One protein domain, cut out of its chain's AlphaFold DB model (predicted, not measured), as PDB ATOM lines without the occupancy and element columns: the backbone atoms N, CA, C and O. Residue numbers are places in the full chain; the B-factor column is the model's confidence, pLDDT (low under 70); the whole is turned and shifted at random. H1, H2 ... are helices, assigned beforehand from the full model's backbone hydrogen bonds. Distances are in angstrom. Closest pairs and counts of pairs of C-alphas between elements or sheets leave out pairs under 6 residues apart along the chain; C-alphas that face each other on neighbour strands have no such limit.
ATOM      1  N   GLU A 219     158.772 190.404  99.306       80.75
ATOM      2  CA  GLU A 219     158.222 191.654  99.852       80.75
ATOM      3  C   GLU A 219     158.529 191.810 101.351       80.75
ATOM      4  O   GLU A 219     158.812 192.913 101.816       80.75
ATOM      5  N   GLU A 220     158.559 190.700 102.093       75.19
ATOM      6  CA  GLU A 220     158.942 190.645 103.510       75.19
ATOM      7  C   GLU A 220     160.468 190.681 103.753       75.19
ATOM      8  O   GLU A 220     160.909 190.691 104.903       75.19
ATOM      9  N   GLY A 221     161.299 190.691 102.700       69.88
ATOM     10  CA  GLY A 221     162.766 190.702 102.809       69.88
ATOM     11  C   GLY A 221     163.400 189.360 103.211       69.88
ATOM     12  O   GLY A 221     164.576 189.314 103.581       69.88
ATOM     13  N   LYS A 222     162.656 188.249 103.129       69.38
ATOM     14  CA  LYS A 222     163.100 186.887 103.484       69.38
ATOM     15  C   LYS A 222     163.706 186.154 102.281       69.38
ATOM     16  O   LYS A 222     163.211 185.116 101.843       69.38
ATOM     17  N   TYR A 223     164.796 186.694 101.736       67.25
ATOM     18  CA  TYR A 223     165.392 186.223 100.474       67.25
ATOM     19  C   TYR A 223     165.807 184.741 100.480       67.25
ATOM     20  O   TYR A 223     165.555 184.036  99.510       67.25
ATOM     21  N   GLU A 224     166.391 184.248 101.577       65.38
ATOM     22  CA  GLU A 224     166.824 182.844 101.692       65.38
ATOM     23  C   GLU A 224     165.637 181.864 101.627       65.38
ATOM     24  O   GLU A 224     165.715 180.830 100.970       65.38
ATOM     25  N   GLU A 225     164.507 182.201 102.258       68.38
ATOM     26  CA  GLU A 225     163.293 181.372 102.211       68.38
ATOM     27  C   GLU A 225     162.609 181.455 100.846       68.38
ATOM     28  O   GLU A 225     162.099 180.456 100.338       68.38
ATOM     29  N   ALA A 226     162.620 182.643 100.237       71.06
ATOM     30  CA  ALA A 226     162.080 182.861  98.904       71.06
ATOM     31  C   ALA A 226     162.805 182.007  97.850       71.06
ATOM     32  O   ALA A 226     162.163 181.491  96.933       71.06
ATOM     33  N   GLU A 227     164.120 181.818  97.985       75.25
ATOM     34  CA  GLU A 227     164.893 181.024  97.030       75.25
ATOM     35  C   GLU A 227     164.592 179.525  97.125       75.25
ATOM     36  O   GLU A 227     164.492 178.856  96.099       75.25
ATOM     37  N   LEU A 228     164.279 179.010  98.320       68.31
ATOM     38  CA  LEU A 228     163.796 177.631  98.473       68.31
ATOM     39  C   LEU A 228     162.512 177.385  97.667       68.31
ATOM     40  O   LEU A 228     162.279 176.268  97.204       68.31
ATOM     41  N   LEU A 229     161.671 178.408  97.485       77.50
ATOM     42  CA  LEU A 229     160.421 178.320  96.725       77.50
ATOM     43  C   LEU A 229     160.598 178.586  95.219       77.50
ATOM     44  O   LEU A 229     159.633 178.445  94.463       77.50
ATOM     45  N   ASN A 230     161.805 178.936  94.762       78.50
ATOM     46  CA  ASN A 230     162.128 179.188  93.356       78.50
ATOM     47  C   ASN A 230     162.340 177.884  92.571       78.50
ATOM     48  O   ASN A 230     163.426 177.592  92.076       78.50
ATOM     49  N   ARG A 231     161.301 177.049  92.494       71.56
ATOM     50  CA  ARG A 231     161.387 175.720  91.877       71.56
ATOM     51  C   ARG A 231     160.103 175.311  91.174       71.56
ATOM     52  O   ARG A 231     159.021 175.826  91.461       71.56
ATOM     53  N   ILE A 232     160.227 174.341  90.272       73.19
ATOM     54  CA  ILE A 232     159.079 173.714  89.616       73.19
ATOM     55  C   ILE A 232     158.358 172.837  90.655       73.19
ATOM     56  O   ILE A 232     158.998 171.963  91.244       73.19
ATOM     57  N   PRO A 233     157.051 173.049  90.912       71.19
ATOM     58  CA  PRO A 233     156.297 172.191  91.817       71.19
ATOM     59  C   PRO A 233     156.287 170.747  91.313       71.19
ATOM     60  O   PRO A 233     155.960 170.504  90.150       71.19
ATOM     61  N   ALA A 234     156.594 169.783  92.181       75.69
ATOM     62  CA  ALA A 234     156.501 168.380  91.802       75.69
ATOM     63  C   ALA A 234     155.047 167.956  91.580       75.69
ATOM     64  O   ALA A 234     154.168 168.182  92.417       75.69
ATOM     65  N   GLU A 235     154.804 167.284  90.458       71.19
ATOM     66  CA  GLU A 235     153.523 166.647  90.194       71.19
ATOM     67  C   GLU A 235     153.323 165.408  91.078       71.19
ATOM     68  O   GLU A 235     154.266 164.727  91.494       71.19
ATOM     69  N   HIS A 236     152.063 165.069  91.351       69.56
ATOM     70  CA  HIS A 236     151.740 163.854  92.086       69.56
ATOM     71  C   HIS A 236     152.009 162.612  91.220       69.56
ATOM     72  O   HIS A 236     151.288 162.340  90.262       69.56
ATOM     73  N   LEU A 237     153.002 161.804  91.605       68.25
ATOM     74  CA  LEU A 237     153.423 160.596  90.875       68.25
ATOM     75  C   LEU A 237     152.368 159.466  90.827       68.25
ATOM     76  O   LEU A 237     152.534 158.478  90.104       68.25
ATOM     77  N   GLY A 238     151.280 159.569  91.596       70.00
ATOM     78  CA  GLY A 238     150.146 158.647  91.539       70.00
ATOM     79  C   GLY A 238     150.543 157.173  91.692       70.00
ATOM     80  O   GLY A 238     151.262 156.786  92.610       70.00
ATOM     81  N   ASN A 239     150.064 156.309  90.790       67.94
ATOM     82  CA  ASN A 239     150.380 154.875  90.840       67.94
ATOM     83  C   ASN A 239     151.816 154.539  90.411       67.94
ATOM     84  O   ASN A 239     152.296 153.470  90.783       67.94
ATOM     85  N   ALA A 240     152.506 155.417  89.673       72.00
ATOM     86  CA  ALA A 240     153.898 155.184  89.282       72.00
ATOM     87  C   ALA A 240     154.809 155.105  90.516       72.00
ATOM     88  O   ALA A 240     155.680 154.242  90.597       72.00
ATOM     89  N   ALA A 241     154.494 155.900  91.541       67.94
ATOM     90  CA  ALA A 241     155.134 155.874  92.852       67.94
ATOM     91  C   ALA A 241     155.069 154.494  93.542       67.94
ATOM     92  O   ALA A 241     155.902 154.184  94.381       67.94
ATOM     93  N   LYS A 242     154.099 153.633  93.206       70.94
ATOM     94  CA  LYS A 242     153.961 152.299  93.819       70.94
ATOM     95  C   LYS A 242     154.871 151.248  93.179       70.94
ATOM     96  O   LYS A 242     155.031 150.173  93.753       70.94
ATOM     97  N   ASN A 243     155.449 151.525  92.009       80.19
ATOM     98  CA  ASN A 243     156.357 150.604  91.334       80.19
ATOM     99  C   ASN A 243     157.707 150.551  92.083       80.19
ATOM    100  O   ASN A 243     158.348 151.594  92.219       80.19
ATOM    101  N   PRO A 244     158.171 149.372  92.545       80.94
ATOM    102  CA  PRO A 244     159.435 149.248  93.272       80.94
ATOM    103  C   PRO A 244     160.640 149.838  92.533       80.94
ATOM    104  O   PRO A 244     161.429 150.538  93.154       80.94
ATOM    105  N   LYS A 245     160.737 149.636  91.210       79.38
ATOM    106  CA  LYS A 245     161.848 150.167  90.404       79.38
ATOM    107  C   LYS A 245     161.844 151.693  90.361       79.38
ATOM    108  O   LYS A 245     162.876 152.322  90.528       79.38
ATOM    109  N   THR A 246     160.666 152.289  90.179       80.75
ATOM    110  CA  THR A 246     160.494 153.747  90.191       80.75
ATOM    111  C   THR A 246     160.832 154.331  91.563       80.75
ATOM    112  O   THR A 246     161.459 155.380  91.645       80.75
ATOM    113  N   ARG A 247     160.466 153.641  92.652       80.19
ATOM    114  CA  ARG A 247     160.815 154.061  94.020       80.19
ATOM    115  C   ARG A 247     162.312 154.020  94.280       80.19
ATOM    116  O   ARG A 247     162.836 154.947  94.886       80.19
ATOM    117  N   GLU A 248     162.967 152.943  93.864       82.94
ATOM    118  CA  GLU A 248     164.415 152.786  93.987       82.94
ATOM    119  C   GLU A 248     165.135 153.876  93.195       82.94
ATOM    120  O   GLU A 248     165.960 154.582  93.764       82.94
ATOM    121  N   ARG A 249     164.696 154.128  91.957       83.00
ATOM    122  CA  ARG A 249     165.219 155.214  91.126       83.00
ATOM    123  C   ARG A 249     165.104 156.582  91.804       83.00
ATOM    124  O   ARG A 249     166.094 157.289  91.895       83.00
ATOM    125  N   ILE A 250     163.936 156.943  92.345       82.06
ATOM    126  CA  ILE A 250     163.763 158.224  93.059       82.06
ATOM    127  C   ILE A 250     164.688 158.314  94.280       82.06
ATOM    128  O   ILE A 250     165.261 159.371  94.525       82.06
ATOM    129  N   ARG A 251     164.865 157.222  95.040       82.00
ATOM    130  CA  ARG A 251     165.787 157.200  96.188       82.00
ATOM    131  C   ARG A 251     167.235 157.409  95.766       82.00
ATOM    132  O   ARG A 251     167.948 158.135  96.445       82.00
ATOM    133  N   GLU A 252     167.668 156.781  94.675       82.50
ATOM    134  CA  GLU A 252     169.002 157.009  94.110       82.50
ATOM    135  C   GLU A 252     169.202 158.489  93.778       82.50
ATOM    136  O   GLU A 252     170.167 159.079  94.249       82.50
ATOM    137  N   MET A 253     168.241 159.108  93.085       81.62
ATOM    138  CA  MET A 253     168.306 160.530  92.727       81.62
ATOM    139  C   MET A 253     168.301 161.449  93.953       81.62
ATOM    140  O   MET A 253     169.066 162.403  94.007       81.62
ATOM    141  N   MET A 254     167.468 161.168  94.962       79.50
ATOM    142  CA  MET A 254     167.472 161.931  96.217       79.50
ATOM    143  C   MET A 254     168.820 161.825  96.932       79.50
ATOM    144  O   MET A 254     169.345 162.837  97.384       79.50
ATOM    145  N   ASN A 255     169.401 160.623  96.993       78.38
ATOM    146  CA  ASN A 255     170.718 160.423  97.588       78.38
ATOM    147  C   ASN A 255     171.792 161.199  96.817       78.38
ATOM    148  O   ASN A 255     172.587 161.890  97.439       78.38
ATOM    149  N   GLU A 256     171.815 161.111  95.483       77.31
ATOM    150  CA  GLU A 256     172.746 161.868  94.632       77.31
ATOM    151  C   GLU A 256     172.667 163.375  94.918       77.31
ATOM    152  O   GLU A 256     173.693 164.007  95.163       77.31
ATOM    153  N   LEU A 257     171.455 163.927  95.002       72.50
ATOM    154  CA  LEU A 257     171.231 165.344  95.287       72.50
ATOM    155  C   LEU A 257     171.637 165.758  96.703       72.50
ATOM    156  O   LEU A 257     172.183 166.843  96.873       72.50
ATOM    157  N   GLU A 258     171.395 164.917  97.711       67.75
ATOM    158  CA  GLU A 258     171.862 165.160  99.084       67.75
ATOM    159  C   GLU A 258     173.398 165.125  99.186       67.75
ATOM    160  O   GLU A 258     173.969 165.839 100.009       67.75
ATOM    161  N   TYR A 259     174.082 164.342  98.340       56.53
ATOM    162  CA  TYR A 259     175.549 164.321  98.271       56.53
ATOM    163  C   TYR A 259     176.143 165.508  97.493       56.53
ATOM    164  O   TYR A 259     177.247 165.936  97.834       56.53
ATOM    165  N   ASP A 260     175.420 166.070  96.520       47.75
ATOM    166  CA  ASP A 260     175.849 167.246  95.745       47.75
ATOM    167  C   ASP A 260     175.682 168.583  96.498       47.75
ATOM    168  O   ASP A 260     176.351 169.556  96.156       47.75
ATOM    169  N   GLN A 261     174.891 168.658  97.582       43.03
ATOM    170  CA  GLN A 261     174.699 169.903  98.362       43.03
ATOM    171  C   GLN A 261     175.940 170.386  99.148       43.03
ATOM    172  O   GLN A 261     175.871 171.357  99.901       43.03
ATOM    173  N   GLU A 297     161.072 160.404  83.169       76.88
ATOM    174  CA  GLU A 297     162.306 160.609  83.933       76.88
ATOM    175  C   GLU A 297     162.378 162.046  84.463       76.88
ATOM    176  O   GLU A 297     162.619 162.221  85.655       76.88
ATOM    177  N   LEU A 298     162.052 163.063  83.649       75.94
ATOM    178  CA  LEU A 298     161.980 164.466  84.084       75.94
ATOM    179  C   LEU A 298     161.040 164.648  85.287       75.94
ATOM    180  O   LEU A 298     161.397 165.313  86.260       75.94
ATOM    181  N   LYS A 299     159.863 164.007  85.268       78.94
ATOM    182  CA  LYS A 299     158.922 164.008  86.402       78.94
ATOM    183  C   LYS A 299     159.525 163.381  87.661       78.94
ATOM    184  O   LYS A 299     159.291 163.896  88.756       78.94
ATOM    185  N   LEU A 300     160.304 162.305  87.526       81.19
ATOM    186  CA  LEU A 300     161.020 161.698  88.654       81.19
ATOM    187  C   LEU A 300     162.106 162.631  89.200       81.19
ATOM    188  O   LEU A 300     162.200 162.770  90.420       81.19
ATOM    189  N   GLN A 301     162.860 163.314  88.330       76.62
ATOM    190  CA  GLN A 301     163.888 164.266  88.764       76.62
ATOM    191  C   GLN A 301     163.266 165.430  89.532       76.62
ATOM    192  O   GLN A 301     163.680 165.712  90.654       76.62
ATOM    193  N   ILE A 302     162.223 166.061  88.977       75.06
ATOM    194  CA  ILE A 302     161.510 167.168  89.635       75.06
ATOM    195  C   ILE A 302     161.005 166.720  91.012       75.06
ATOM    196  O   ILE A 302     161.162 167.444  91.994       75.06
ATOM    197  N   PHE A 303     160.440 165.512  91.106       81.38
ATOM    198  CA  PHE A 303     159.971 164.966  92.375       81.38
ATOM    199  C   PHE A 303     161.106 164.761  93.392       81.38
ATOM    200  O   PHE A 303     160.947 165.130  94.557       81.38
ATOM    201  N   ALA A 304     162.241 164.197  92.967       80.31
ATOM    202  CA  ALA A 304     163.403 163.967  93.826       80.31
ATOM    203  C   ALA A 304     164.009 165.289  94.331       80.31
ATOM    204  O   ALA A 304     164.191 165.453  95.537       80.31
ATOM    205  N   HIS A 305     164.230 166.259  93.438       74.75
ATOM    206  CA  HIS A 305     164.704 167.599  93.797       74.75
ATOM    207  C   HIS A 305     163.775 168.284  94.799       74.75
ATOM    208  O   HIS A 305     164.222 168.775  95.834       74.75
ATOM    209  N   ASP A 306     162.470 168.288  94.538       76.81
ATOM    210  CA  ASP A 306     161.488 168.905  95.426       76.81
ATOM    211  C   ASP A 306     161.419 168.206  96.799       76.81
ATOM    212  O   ASP A 306     161.214 168.865  97.820       76.81
ATOM    213  N   ALA A 307     161.636 166.886  96.861       77.56
ATOM    214  CA  ALA A 307     161.747 166.153  98.123       77.56
ATOM    215  C   ALA A 307     162.969 166.586  98.948       77.56
ATOM    216  O   ALA A 307     162.805 166.906 100.126       77.56
ATOM    217  N   VAL A 308     164.150 166.676  98.329       79.06
ATOM    218  CA  VAL A 308     165.382 167.129  98.999       79.06
ATOM    219  C   VAL A 308     165.258 168.583  99.458       79.06
ATOM    220  O   VAL A 308     165.561 168.895 100.607       79.06
ATOM    221  N   ILE A 309     164.715 169.474  98.622       72.12
ATOM    222  CA  ILE A 309     164.538 170.885  99.000       72.12
ATOM    223  C   ILE A 309     163.554 171.024 100.172       72.12
ATOM    224  O   ILE A 309     163.782 171.830 101.073       72.12
ATOM    225  N   ARG A 310     162.470 170.234 100.219       74.44
ATOM    226  CA  ARG A 310     161.557 170.220 101.381       74.44
ATOM    227  C   ARG A 310     162.248 169.781 102.671       74.44
ATOM    228  O   ARG A 310     161.887 170.291 103.735       74.44
ATOM    229  N   LYS A 311     163.180 168.831 102.582       76.56
ATOM    230  CA  LYS A 311     163.968 168.348 103.720       76.56
ATOM    231  C   LYS A 311     164.920 169.438 104.213       76.56
ATOM    232  O   LYS A 311     164.798 169.841 105.367       76.56
ATOM    233  N   LEU A 312     165.722 170.017 103.315       73.31
ATOM    234  CA  LEU A 312     166.616 171.140 103.617       73.31
ATOM    235  C   LEU A 312     165.860 172.320 104.244       73.31
ATOM    236  O   LEU A 312     166.261 172.867 105.265       73.31
ATOM    237  N   ALA A 313     164.713 172.688 103.674       67.69
ATOM    238  CA  ALA A 313     163.906 173.776 104.206       67.69
ATOM    239  C   ALA A 313     163.416 173.506 105.643       67.69
ATOM    240  O   ALA A 313     163.344 174.432 106.449       67.69
ATOM    241  N   LYS A 314     163.118 172.244 105.991       70.44
ATOM    242  CA  LYS A 314     162.747 171.844 107.360       70.44
ATOM    243  C   LYS A 314     163.944 171.932 108.313       70.44
ATOM    244  O   LYS A 314     163.771 172.334 109.460       70.44
ATOM    245  N   GLU A 315     165.137 171.565 107.857       73.69
ATOM    246  CA  GLU A 315     166.377 171.692 108.633       73.69
ATOM    247  C   GLU A 315     166.694 173.162 108.928       73.69
ATOM    248  O   GLU A 315     166.832 173.524 110.096       73.69
ATOM    249  N   ILE A 316     166.643 174.031 107.912       67.81
ATOM    250  CA  ILE A 316     166.819 175.484 108.064       67.81
ATOM    251  C   ILE A 316     165.804 176.065 109.061       67.81
ATOM    252  O   ILE A 316     166.155 176.882 109.913       67.81
ATOM    253  N   GLN A 317     164.538 175.642 108.994       67.19
ATOM    254  CA  GLN A 317     163.513 176.067 109.954       67.19
ATOM    255  C   GLN A 317     163.862 175.648 111.391       67.19
ATOM    256  O   GLN A 317     163.771 176.467 112.307       67.19
ATOM    257  N   LYS A 318     164.318 174.405 111.597       72.12
ATOM    258  CA  LYS A 318     164.757 173.922 112.918       72.12
ATOM    259  C   LYS A 318     165.962 174.701 113.443       72.12
ATOM    260  O   LYS A 318     165.969 175.073 114.613       72.12
ATOM    261  N   GLU A 319     166.955 174.968 112.598       75.00
ATOM    262  CA  GLU A 319     168.137 175.757 112.964       75.00
ATOM    263  C   GLU A 319     167.756 177.176 113.381       75.00
ATOM    264  O   GLU A 319     168.200 177.663 114.421       75.00
ATOM    265  N   ARG A 320     166.874 177.830 112.621       68.88
ATOM    266  CA  ARG A 320     166.379 179.171 112.951       68.88
ATOM    267  C   ARG A 320     165.601 179.194 114.258       68.88
ATOM    268  O   ARG A 320     165.844 180.082 115.070       68.88
TER     269      ARG A 320
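Overview. This is residues 219 to 261 and 297 to 320 of the 721 residues of the protein "MobA/MobL family protein" of Veillonella sp. oral taxon 780 str. F0422 (UniProt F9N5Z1). Two long helices, H2 and H3, cross as a lopsided X, and the short helix H1 sits toward one end of the long axis, well away from H2. A long link without named elements, residues 229 to 243, leads from H1 back to the beginning of H2 at the other end. The printed part has 67 residues, with three named helices in the order H1, H2, H3 along the chain and no named strand; the class is all helix. The whole is loose, with a radius of gyration of the C-alphas of 13.6 A, and elongated, with spans of 42 by 23 by 18 A.

Arrangement. The longest helix is H3, residues 297 to 320. It touches H2, residues 244 to 260, with its residues 300 to 308 alone; the closest C-alphas are those of Met 254 and Ala 304, 5.1 A apart. H2 and H3 run the same way at a steep tilt of 50 degrees, and their centres are 12.2 A apart. H1, residues 223 to 228, only just touches H3, with 3 pairs of C-alphas within 8 A, and H3 takes part with residues 309 to 313 alone. Their closest C-alphas are those of Leu 228 and Ile 309, 6.8 A apart. H1 and H3 run opposite ways at a steep tilt of 39 degrees. H1 and H2 are apart. In H2 and H3 every pair of O i and N i+4 is within hydrogen-bond range; in H1 it is 1 of 2.

Along the chain. H3 measures 34.7 A from its first to its last C-alpha, from C-alpha 297 at (162.306, 160.609, 83.933) to C-alpha 320 at (166.379, 179.171, 112.951). H2, 17 residues, measures 24.5 A and begins with C-alpha 244 at (159.435, 149.248, 93.272). H1, six residues, measures 9.0 A and begins with C-alpha 223 at (165.392, 186.223, 100.474).

Size, cuts and confidence. The two C-alphas farthest apart are those of Glu 219 and Pro 244, at 42.9 A. The link from H1 to H2, 15 residues, is long, and its C-alphas lie 8 to 19 A from the mean of all C-alphas. Residues 262 to 296 are cut out and not printed, and the C-alphas of Gln 261 and Glu 297 are 21.2 A apart across this cut. The mean pLDDT of the printed part is 73.6. Eighteen printed residues of this predicted model have a pLDDT under 70, among them residues 221 to 225 and 258 to 261.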